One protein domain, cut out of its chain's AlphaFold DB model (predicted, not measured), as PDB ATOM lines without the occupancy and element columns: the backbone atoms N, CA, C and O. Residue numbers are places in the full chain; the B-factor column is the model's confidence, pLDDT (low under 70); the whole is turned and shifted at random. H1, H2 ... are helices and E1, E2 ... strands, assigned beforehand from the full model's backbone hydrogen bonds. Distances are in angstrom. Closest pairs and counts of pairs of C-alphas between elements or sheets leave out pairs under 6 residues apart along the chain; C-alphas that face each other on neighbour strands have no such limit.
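What this domain is: This is residues 4 to 69 of the 77 residues of an uncharacterized protein of Candidatus Microgenomates bacterium (UniProt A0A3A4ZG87). Picture a twisted slab of three strands, E1, E2 and E3, with helix H1 packed across one face of it, while helix H2 turns back from H1 at a corner near Gly 21 and slants toward the other end of the slab. The two helices make a V, and H2 reaches the sheet with its residues 32 to 39 near the end of E2. The printed part has 66 residues, with two named helices and then three named strands along the chain; the sheet has the order E1, E2, E3 and is antiparallel, and the class is mixed, helices and strands. The whole is compact, with a radius of gyration of the C-alphas of 11.6 A, and rounded, spanning 29 by 26 by 20 A.

Where its parts are: Find C-alpha 4 at (140.759, 150.146, 142.038); from there H1 runs through residues 4 to 20, 24.9 A from first to last C-alpha, and ends at C-alpha 20 at (160.086, 147.573, 126.575). After Gly 21, look for H2 at residues 22 to 39, the longest helix with 18 residues, which covers 25.6 A. Residues 40 to 43 then lead to E1, residues 44 to 48, which is 13.1 A long. Next comes E2, residues 51 to 58, at 21.4 A, and then E3, residues 61 to 68, at 22.7 A. E3 ends at C-alpha 68 at (155.820, 139.406, 126.980), and one more residue, Lys 69, is printed.

How they stand to each other: Start at the sheet, where E1, E2 and E3 form a meander, each strand the antiparallel neighbour of the one before. E2 is the inner strand, and E1 and E3 are the edge strands. The hairpin of E1 and E2 has directions 158 degrees apart; look for N 46 and O 53 at 2.9 A and N 53 and O 46 at 2.7 A, within hydrogen-bond range. In the hairpin of E2 and E3 the directions are 159 degrees apart, with N 54 and O 65 at 2.8 A and N 67 and O 52 at 2.7 A. The sheet is strongly twisted, but only just: its C-alphas lie up to 4.1 A off the best plane through them. H1 is on the sheet at a height of 8.0 A, which gives two layers, a helix on one face of a sheet. It lies over E2, E3 and, only just, E1, over which 3 of its C-alphas fall. On the local plane it runs across the strands, at 78 degrees to E2. The closest C-alphas of H1 and E1 are those of Ser 12 and Gln 47, 5.2 A apart. H1 and H2 touch only at the corner by their link, with residues 16 to 17 of H1 and 24 to 26 of H2 alone; their closest C-alphas, those of Lys 17 and Ala 25, are 5.3 A apart. They run opposite ways at a steep tilt of 60 degrees. H2 only grazes the sheet, with its residues 32 to 39; the closest C-alphas of H2 and E2 are those of Asn 39 and Ile 58, 5.9 A apart. Every O i to N i+4 pair of H2 is within hydrogen-bond range, and in H1 12 of 13 are.

The domain as a whole: The two C-alphas farthest apart are those of Lys 38 and Gly 49, at 31.0 A, and those of Arg 4 and Lys 69, first and last printed, are 25.2 A apart. The printed part has no cut. The links H1 to H2, H2 to E1, E1 to E2 and E2 to E3 are tight, and no link is long. The mean pLDDT of the printed part is 82.0; look for values under 70 in the B-factor column at residues 4 to 6 and residue 40.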
ATOM      1  N   ARG A   4     140.161 151.444 142.397       65.06
ATOM      2  CA  ARG A   4     140.759 150.146 142.038       65.06
ATOM      3  C   ARG A   4     141.086 149.987 140.553       65.06
ATOM      4  O   ARG A   4     141.835 149.073 140.213       65.06
ATOM      5  N   GLU A   5     140.478 150.781 139.675       64.31
ATOM      6  CA  GLU A   5     140.690 150.656 138.227       64.31
ATOM      7  C   GLU A   5     141.945 151.424 137.798       64.31
ATOM      8  O   GLU A   5     142.798 150.856 137.116       64.31
ATOM      9  N   ASP A   6     142.133 152.635 138.326       68.50
ATOM     10  CA  ASP A   6     143.356 153.428 138.146       68.50
ATOM     11  C   ASP A   6     144.615 152.700 138.648       68.50
ATOM     12  O   ASP A   6     145.618 152.653 137.936       68.50
ATOM     13  N   ASP A   7     144.561 152.037 139.813       77.38
ATOM     14  CA  ASP A   7     145.712 151.298 140.365       77.38
ATOM     15  C   ASP A   7     146.147 150.122 139.463       77.38
ATOM     16  O   ASP A   7     147.337 149.839 139.290       77.38
ATOM     17  N   ARG A   8     145.183 149.449 138.817       75.88
ATOM     18  CA  ARG A   8     145.453 148.344 137.879       75.88
ATOM     19  C   ARG A   8     146.028 148.839 136.558       75.88
ATOM     20  O   ARG A   8     146.918 148.192 135.999       75.88
ATOM     21  N   VAL A   9     145.525 149.969 136.063       77.88
ATOM     22  CA  VAL A   9     146.050 150.619 134.859       77.88
ATOM     23  C   VAL A   9     147.484 151.082 135.111       77.88
ATOM     24  O   VAL A   9     148.365 150.741 134.325       77.88
ATOM     25  N   ALA A  10     147.749 151.746 136.240       80.62
ATOM     26  CA  ALA A  10     149.088 152.178 136.633       80.62
ATOM     27  C   ALA A  10     150.078 151.002 136.687       80.62
ATOM     28  O   ALA A  10     151.113 151.045 136.020       80.62
ATOM     29  N   LYS A  11     149.718 149.900 137.361       84.38
ATOM     30  CA  LYS A  11     150.551 148.684 137.415       84.38
ATOM     31  C   LYS A  11     150.826 148.079 136.041       84.38
ATOM     32  O   LYS A  11     151.956 147.687 135.761       84.38
ATOM     33  N   SER A  12     149.819 148.037 135.168       84.50
ATOM     34  CA  SER A  12     149.980 147.500 133.812       84.50
ATOM     35  C   SER A  12     150.902 148.384 132.962       84.50
ATOM     36  O   SER A  12     151.714 147.868 132.196       84.50
ATOM     37  N   ILE A  13     150.827 149.709 133.127       83.88
ATOM     38  CA  ILE A  13     151.731 150.676 132.487       83.88
ATOM     39  C   ILE A  13     153.161 150.516 133.019       83.88
ATOM     40  O   ILE A  13     154.114 150.549 132.241       83.88
ATOM     41  N   GLU A  14     153.339 150.320 134.324       86.44
ATOM     42  CA  GLU A  14     154.655 150.053 134.907       86.44
ATOM     43  C   GLU A  14     155.252 148.734 134.405       86.44
ATOM     44  O   GLU A  14     156.429 148.692 134.047       86.44
ATOM     45  N   ALA A  15     154.452 147.667 134.328       84.50
ATOM     46  CA  ALA A  15     154.875 146.394 133.751       84.50
ATOM     47  C   ALA A  15     155.272 146.561 132.278       84.50
ATOM     48  O   ALA A  15     156.341 146.116 131.874       84.50
ATOM     49  N   PHE A  16     154.475 147.293 131.499       85.31
ATOM     50  CA  PHE A  16     154.784 147.617 130.109       85.31
ATOM     51  C   PHE A  16     156.126 148.347 129.960       85.31
ATOM     52  O   PHE A  16     156.975 147.942 129.163       85.31
ATOM     53  N   LYS A  17     156.361 149.375 130.788       86.88
ATOM     54  CA  LYS A  17     157.633 150.113 130.846       86.88
ATOM     55  C   LYS A  17     158.810 149.215 131.234       86.88
ATOM     56  O   LYS A  17     159.909 149.423 130.733       86.88
ATOM     57  N   LYS A  18     158.600 148.208 132.086       85.38
ATOM     58  CA  LYS A  18     159.629 147.214 132.448       85.38
ATOM     59  C   LYS A  18     159.936 146.214 131.328       85.38
ATOM     60  O   LYS A  18     161.045 145.686 131.312       85.38
ATOM     61  N   ILE A  19     158.981 145.932 130.436       83.88
ATOM     62  CA  ILE A  19     159.170 145.013 129.301       83.88
ATOM     63  C   ILE A  19     159.951 145.699 128.176       83.88
ATOM     64  O   ILE A  19     160.963 145.169 127.733       83.88
ATOM     65  N   LEU A  20     159.495 146.872 127.725       80.88
ATOM     66  CA  LEU A  20     160.086 147.573 126.575       80.88
ATOM     67  C   LEU A  20     161.229 148.528 126.947       80.88
ATOM     68  O   LEU A  20     162.012 148.911 126.084       80.88
ATOM     69  N   GLY A  21     161.319 148.931 128.213       85.06
ATOM     70  CA  GLY A  21     162.136 150.060 128.648       85.06
ATOM     71  C   GLY A  21     161.341 151.375 128.635       85.06
ATOM     72  O   GLY A  21     160.412 151.536 127.838       85.06
ATOM     73  N   PRO A  22     161.670 152.331 129.524       84.00
ATOM     74  CA  PRO A  22     160.868 153.537 129.737       84.00
ATOM     75  C   PRO A  22     160.756 154.425 128.489       84.00
ATOM     76  O   PRO A  22     159.666 154.913 128.210       84.00
ATOM     77  N   GLU A  23     161.837 154.590 127.721       86.19
ATOM     78  CA  GLU A  23     161.850 155.415 126.501       86.19
ATOM     79  C   GLU A  23     161.034 154.786 125.365       86.19
ATOM     80  O   GLU A  23     160.186 155.445 124.764       86.19
ATOM     81  N   ALA A  24     161.234 153.492 125.100       84.38
ATOM     82  CA  ALA A  24     160.496 152.779 124.059       84.38
ATOM     83  C   ALA A  24     159.000 152.681 124.390       84.38
ATOM     84  O   ALA A  24     158.154 152.826 123.508       84.38
ATOM     85  N   ALA A  25     158.663 152.480 125.668       85.38
ATOM     86  CA  ALA A  25     157.281 152.474 126.128       85.38
ATOM     87  C   ALA A  25     156.599 153.839 125.939       85.38
ATOM     88  O   ALA A  25     155.447 153.876 125.506       85.38
ATOM     89  N   ASP A  26     157.290 154.944 126.234       85.75
ATOM     90  CA  ASP A  26     156.756 156.298 126.045       85.75
ATOM     91  C   ASP A  26     156.516 156.606 124.559       85.75
ATOM     92  O   ASP A  26     155.406 156.981 124.171       85.75
ATOM     93  N   ALA A  27     157.502 156.306 123.706       87.44
ATOM     94  CA  ALA A  27     157.376 156.445 122.257       87.44
ATOM     95  C   ALA A  27     156.214 155.605 121.695       87.44
ATOM     96  O   ALA A  27     155.424 156.092 120.879       87.44
ATOM     97  N   PHE A  28     156.062 154.362 122.164       85.31
ATOM     98  CA  PHE A  28     154.975 153.483 121.743       85.31
ATOM     99  C   PHE A  28     153.610 154.031 122.171       85.31
ATOM    100  O   PHE A  28     152.718 154.163 121.335       85.31
ATOM    101  N   MET A  29     153.438 154.425 123.438       82.50
ATOM    102  CA  MET A  29     152.184 155.031 123.905       82.50
ATOM    103  C   MET A  29     151.851 156.330 123.166       82.50
ATOM    104  O   MET A  29     150.683 156.563 122.851       82.50
ATOM    105  N   GLY A  30     152.858 157.148 122.850       85.56
ATOM    106  CA  GLY A  30     152.704 158.344 122.026       85.56
ATOM    107  C   GLY A  30     152.132 158.016 120.647       85.56
ATOM    108  O   GLY A  30     151.122 158.598 120.243       85.56
ATOM    109  N   ALA A  31     152.705 157.023 119.961       84.62
ATOM    110  CA  ALA A  31     152.203 156.553 118.672       84.62
ATOM    111  C   ALA A  31     150.767 156.004 118.775       84.62
ATOM    112  O   ALA A  31     149.901 156.376 117.978       84.62
ATOM    113  N   LEU A  32     150.478 155.185 119.794       82.88
ATOM    114  CA  LEU A  32     149.137 154.643 120.022       82.88
ATOM    115  C   LEU A  32     148.105 155.747 120.270       82.88
ATOM    116  O   LEU A  32     146.999 155.694 119.732       82.88
ATOM    117  N   LYS A  33     148.457 156.772 121.054       82.12
ATOM    118  CA  LYS A  33     147.571 157.900 121.364       82.12
ATOM    119  C   LYS A  33     147.184 158.668 120.103       82.12
ATOM    120  O   LYS A  33     146.023 159.048 119.967       82.12
ATOM    121  N   ILE A  34     148.116 158.847 119.167       84.38
ATOM    122  CA  ILE A  34     147.849 159.488 117.870       84.38
ATOM    123  C   ILE A  34     146.869 158.643 117.046       84.38
ATOM    124  O   ILE A  34     145.887 159.173 116.524       84.38
ATOM    125  N   ILE A  35     147.098 157.329 116.962       78.62
ATOM    126  CA  ILE A  35     146.238 156.407 116.205       78.62
ATOM    127  C   ILE A  35     144.821 156.404 116.783       78.62
ATOM    128  O   ILE A  35     143.848 156.542 116.043       78.62
ATOM    129  N   VAL A  36     144.691 156.304 118.104       78.69
ATOM    130  CA  VAL A  36     143.393 156.253 118.777       78.69
ATOM    131  C   VAL A  36     142.661 157.594 118.734       78.69
ATOM    132  O   VAL A  36     141.448 157.605 118.534       78.69
ATOM    133  N   HIS A  37     143.372 158.721 118.832       79.88
ATOM    134  CA  HIS A  37     142.777 160.046 118.640       79.88
ATOM    135  C   HIS A  37     142.198 160.202 117.228       79.88
ATOM    136  O   HIS A  37     141.098 160.718 117.064       79.88
ATOM    137  N   LYS A  38     142.901 159.690 116.211       80.19
ATOM    138  CA  LYS A  38     142.457 159.740 114.813       80.19
ATOM    139  C   LYS A  38     141.277 158.802 114.512       80.19
ATOM    140  O   LYS A  38     140.513 159.079 113.596       80.19
ATOM    141  N   ASN A  39     141.129 157.713 115.272       76.38
ATOM    142  CA  ASN A  39     140.081 156.698 115.087       76.38
ATOM    143  C   ASN A  39     138.904 156.816 116.077       76.38
ATOM    144  O   ASN A  39     137.935 156.076 115.949       76.38
ATOM    145  N   GLY A  40     138.962 157.733 117.049       68.88
ATOM    146  CA  GLY A  40     137.853 158.005 117.970       68.88
ATOM    147  C   GLY A  40     137.605 156.915 119.018       68.88
ATOM    148  O   GLY A  40     136.457 156.551 119.259       68.88
ATOM    149  N   GLY A  41     138.657 156.392 119.657       76.75
ATOM    150  CA  GLY A  41     138.531 155.339 120.675       76.75
ATOM    151  C   GLY A  41     139.283 155.603 121.984       76.75
ATOM    152  O   GLY A  41     139.754 156.709 122.247       76.75
ATOM    153  N   LYS A  42     139.414 154.566 122.820       78.25
ATOM    154  CA  LYS A  42     140.275 154.551 124.014       78.25
ATOM    155  C   LYS A  42     141.173 153.319 123.990       78.25
ATOM    156  O   LYS A  42     140.716 152.238 123.634       78.25
ATOM    157  N   ILE A  43     142.432 153.493 124.381       82.56
ATOM    158  CA  ILE A  43     143.377 152.384 124.534       82.56
ATOM    159  C   ILE A  43     143.028 151.655 125.832       82.56
ATOM    160  O   ILE A  43     142.973 152.281 126.890       82.56
ATOM    161  N   GLY A  44     142.799 150.349 125.750       84.44
ATOM    162  CA  GLY A  44     142.746 149.480 126.920       84.44
ATOM    163  C   GLY A  44     144.134 148.917 127.204       84.44
ATOM    164  O   GLY A  44     144.818 148.493 126.279       84.44
ATOM    165  N   ILE A  45     144.555 148.892 128.465       86.44
ATOM    166  CA  ILE A  45     145.758 148.168 128.888       86.44
ATOM    167  C   ILE A  45     145.383 147.210 130.011       86.44
ATOM    168  O   ILE A  45     144.587 147.538 130.891       86.44
ATOM    169  N   SER A  46     145.900 145.991 129.960       86.44
ATOM    170  CA  SER A  46     145.640 144.967 130.965       86.44
ATOM    171  C   SER A  46     146.841 144.051 131.095       86.44
ATOM    172  O   SER A  46     147.436 143.656 130.101       86.44
ATOM    173  N   GLN A  47     147.187 143.676 132.319       83.25
ATOM    174  CA  GLN A  47     148.255 142.723 132.585       83.25
ATOM    175  C   GLN A  47     147.668 141.368 132.999       83.25
ATOM    176  O   GLN A  47     146.807 141.299 133.876       83.25
ATOM    177  N   VAL A  48     148.150 140.286 132.382       83.69
ATOM    178  CA  VAL A  48     147.796 138.897 132.703       83.69
ATOM    179  C   VAL A  48     149.087 138.122 132.963       83.69
ATOM    180  O   VAL A  48     149.761 137.673 132.036       83.69
ATOM    181  N   GLY A  49     149.455 137.989 134.239       84.00
ATOM    182  CA  GLY A  49     150.746 137.415 134.631       84.00
ATOM    183  C   GLY A  49     151.915 138.287 134.156       84.00
ATOM    184  O   GLY A  49     151.972 139.472 134.484       84.00
ATOM    185  N   ASP A  50     152.823 137.706 133.372       81.50
ATOM    186  CA  ASP A  50     153.973 138.410 132.771       81.50
ATOM    187  C   ASP A  50     153.648 139.051 131.406       81.50
ATOM    188  O   ASP A  50     154.470 139.733 130.802       81.50
ATOM    189  N   ILE A  51     152.429 138.839 130.902       85.25
ATOM    190  CA  ILE A  51     152.002 139.342 129.598       85.25
ATOM    191  C   ILE A  51     151.219 140.638 129.796       85.25
ATOM    192  O   ILE A  51     150.213 140.669 130.506       85.25
ATOM    193  N   VAL A  52     151.636 141.704 129.121       87.00
ATOM    194  CA  VAL A  52     150.879 142.952 129.013       87.00
ATOM    195  C   VAL A  52     150.106 142.956 127.704       87.00
ATOM    196  O   VAL A  52     150.688 142.850 126.631       87.00
ATOM    197  N   LYS A  53     148.789 143.110 127.779       88.75
ATOM    198  CA  LYS A  53     147.896 143.241 126.630       88.75
ATOM    199  C   LYS A  53     147.452 144.689 126.461       88.75
ATOM    200  O   LYS A  53     147.061 145.344 127.426       88.75
ATOM    201  N   LEU A  54     147.496 145.165 125.227       87.81
ATOM    202  CA  LEU A  54     147.059 146.486 124.798       87.81
ATOM    203  C   LEU A  54     145.956 146.320 123.757       87.81
ATOM    204  O   LEU A  54     146.200 145.779 122.685       87.81
ATOM    205  N   HIS A  55     144.757 146.794 124.076       87.00
ATOM    206  CA  HIS A  55     143.605 146.781 123.185       87.00
ATOM    207  C   HIS A  55     143.460 148.144 122.502       87.00
ATOM    208  O   HIS A  55     143.305 149.183 123.154       87.00
ATOM    209  N   LEU A  56     143.522 148.135 121.175       85.38
ATOM    210  CA  LEU A  56     143.559 149.306 120.311       85.38
ATOM    211  C   LEU A  56     142.340 149.316 119.389       85.38
ATOM    212  O   LEU A  56     142.259 148.493 118.481       85.38
ATOM    213  N   PRO A  57     141.401 150.254 119.560       78.62
ATOM    214  CA  PRO A  57     140.318 150.441 118.606       78.62
ATOM    215  C   PRO A  57     140.845 151.175 117.363       78.62
ATOM    216  O   PRO A  57     141.025 152.393 117.375       78.62
ATOM    217  N   ILE A  58     141.109 150.433 116.287       80.62
ATOM    218  CA  ILE A  58     141.587 150.961 115.003       80.62
ATOM    219  C   ILE A  58     140.483 150.772 113.961       80.62
ATOM    220  O   ILE A  58     140.146 149.650 113.597       80.62
ATOM    221  N   ASN A  59     139.917 151.875 113.470       74.06
ATOM    222  CA  ASN A  59     138.931 151.902 112.387       74.06
ATOM    223  C   ASN A  59     137.731 150.948 112.598       74.06
ATOM    224  O   ASN A  59     137.321 150.233 111.687       74.06
ATOM    225  N   GLY A  60     137.211 150.880 113.830       74.94
ATOM    226  CA  GLY A  60     136.111 149.981 114.213       74.94
ATOM    227  C   GLY A  60     136.519 148.526 114.486       74.94
ATOM    228  O   GLY A  60     135.687 147.741 114.928       74.94
ATOM    229  N   THR A  61     137.790 148.171 114.280       79.94
ATOM    230  CA  THR A  61     138.357 146.859 114.616       79.94
ATOM    231  C   THR A  61     139.140 146.952 115.924       79.94
ATOM    232  O   THR A  61     139.979 147.838 116.092       79.94
ATOM    233  N   GLY A  62     138.869 146.051 116.868       82.62
ATOM    234  CA  GLY A  62     139.687 145.894 118.071       82.62
ATOM    235  C   GLY A  62     140.963 145.127 117.737       82.62
ATOM    236  O   GLY A  62     140.892 144.006 117.239       82.62
ATOM    237  N   VAL A  63     142.123 145.738 117.967       85.19
ATOM    238  CA  VAL A  63     143.437 145.112 117.790       85.19
ATOM    239  C   VAL A  63     144.048 144.865 119.161       85.19
ATOM    240  O   VAL A  63     144.328 145.811 119.891       85.19
ATOM    241  N   ASP A  64     144.285 143.602 119.501       86.06
ATOM    242  CA  ASP A  64     144.963 143.209 120.735       86.06
ATOM    243  C   ASP A  64     146.447 142.942 120.481       86.06
ATOM    244  O   ASP A  64     146.821 142.034 119.739       86.06
ATOM    245  N   VAL A  65     147.310 143.712 121.139       85.38
ATOM    246  CA  VAL A  65     148.766 143.547 121.091       85.38
ATOM    247  C   VAL A  65     149.236 143.003 122.432       85.38
ATOM    248  O   VAL A  65     149.003 143.616 123.470       85.38
ATOM    249  N   SER A  66     149.891 141.843 122.423       87.75
ATOM    250  CA  SER A  66     150.434 141.212 123.631       87.75
ATOM    251  C   SER A  66     151.952 141.360 123.671       87.75
ATOM    252  O   SER A  66     152.643 140.962 122.739       87.75
ATOM    253  N   PHE A  67     152.461 141.902 124.768       85.31
ATOM    254  CA  PHE A  67     153.873 142.051 125.078       85.31
ATOM    255  C   PHE A  67     154.221 141.072 126.182       85.31
ATOM    256  O   PHE A  67     153.570 141.047 127.223       85.31
ATOM    257  N   GLN A  68     155.259 140.283 125.968       84.56
ATOM    258  CA  GLN A  68     155.820 139.406 126.980       84.56
ATOM    259  C   GLN A  68     157.304 139.713 127.068       84.56
ATOM    260  O   GLN A  68     157.957 139.891 126.038       84.56
ATOM    261  N   LYS A  69     157.843 139.775 128.285       73.50
ATOM    262  CA  LYS A  69     159.288 139.842 128.444       73.50
ATOM    263  C   LYS A  69     159.867 138.487 128.057       73.50
ATOM    264  O   LYS A  69     159.799 137.530 128.821       73.50
TER     265      LYS A  69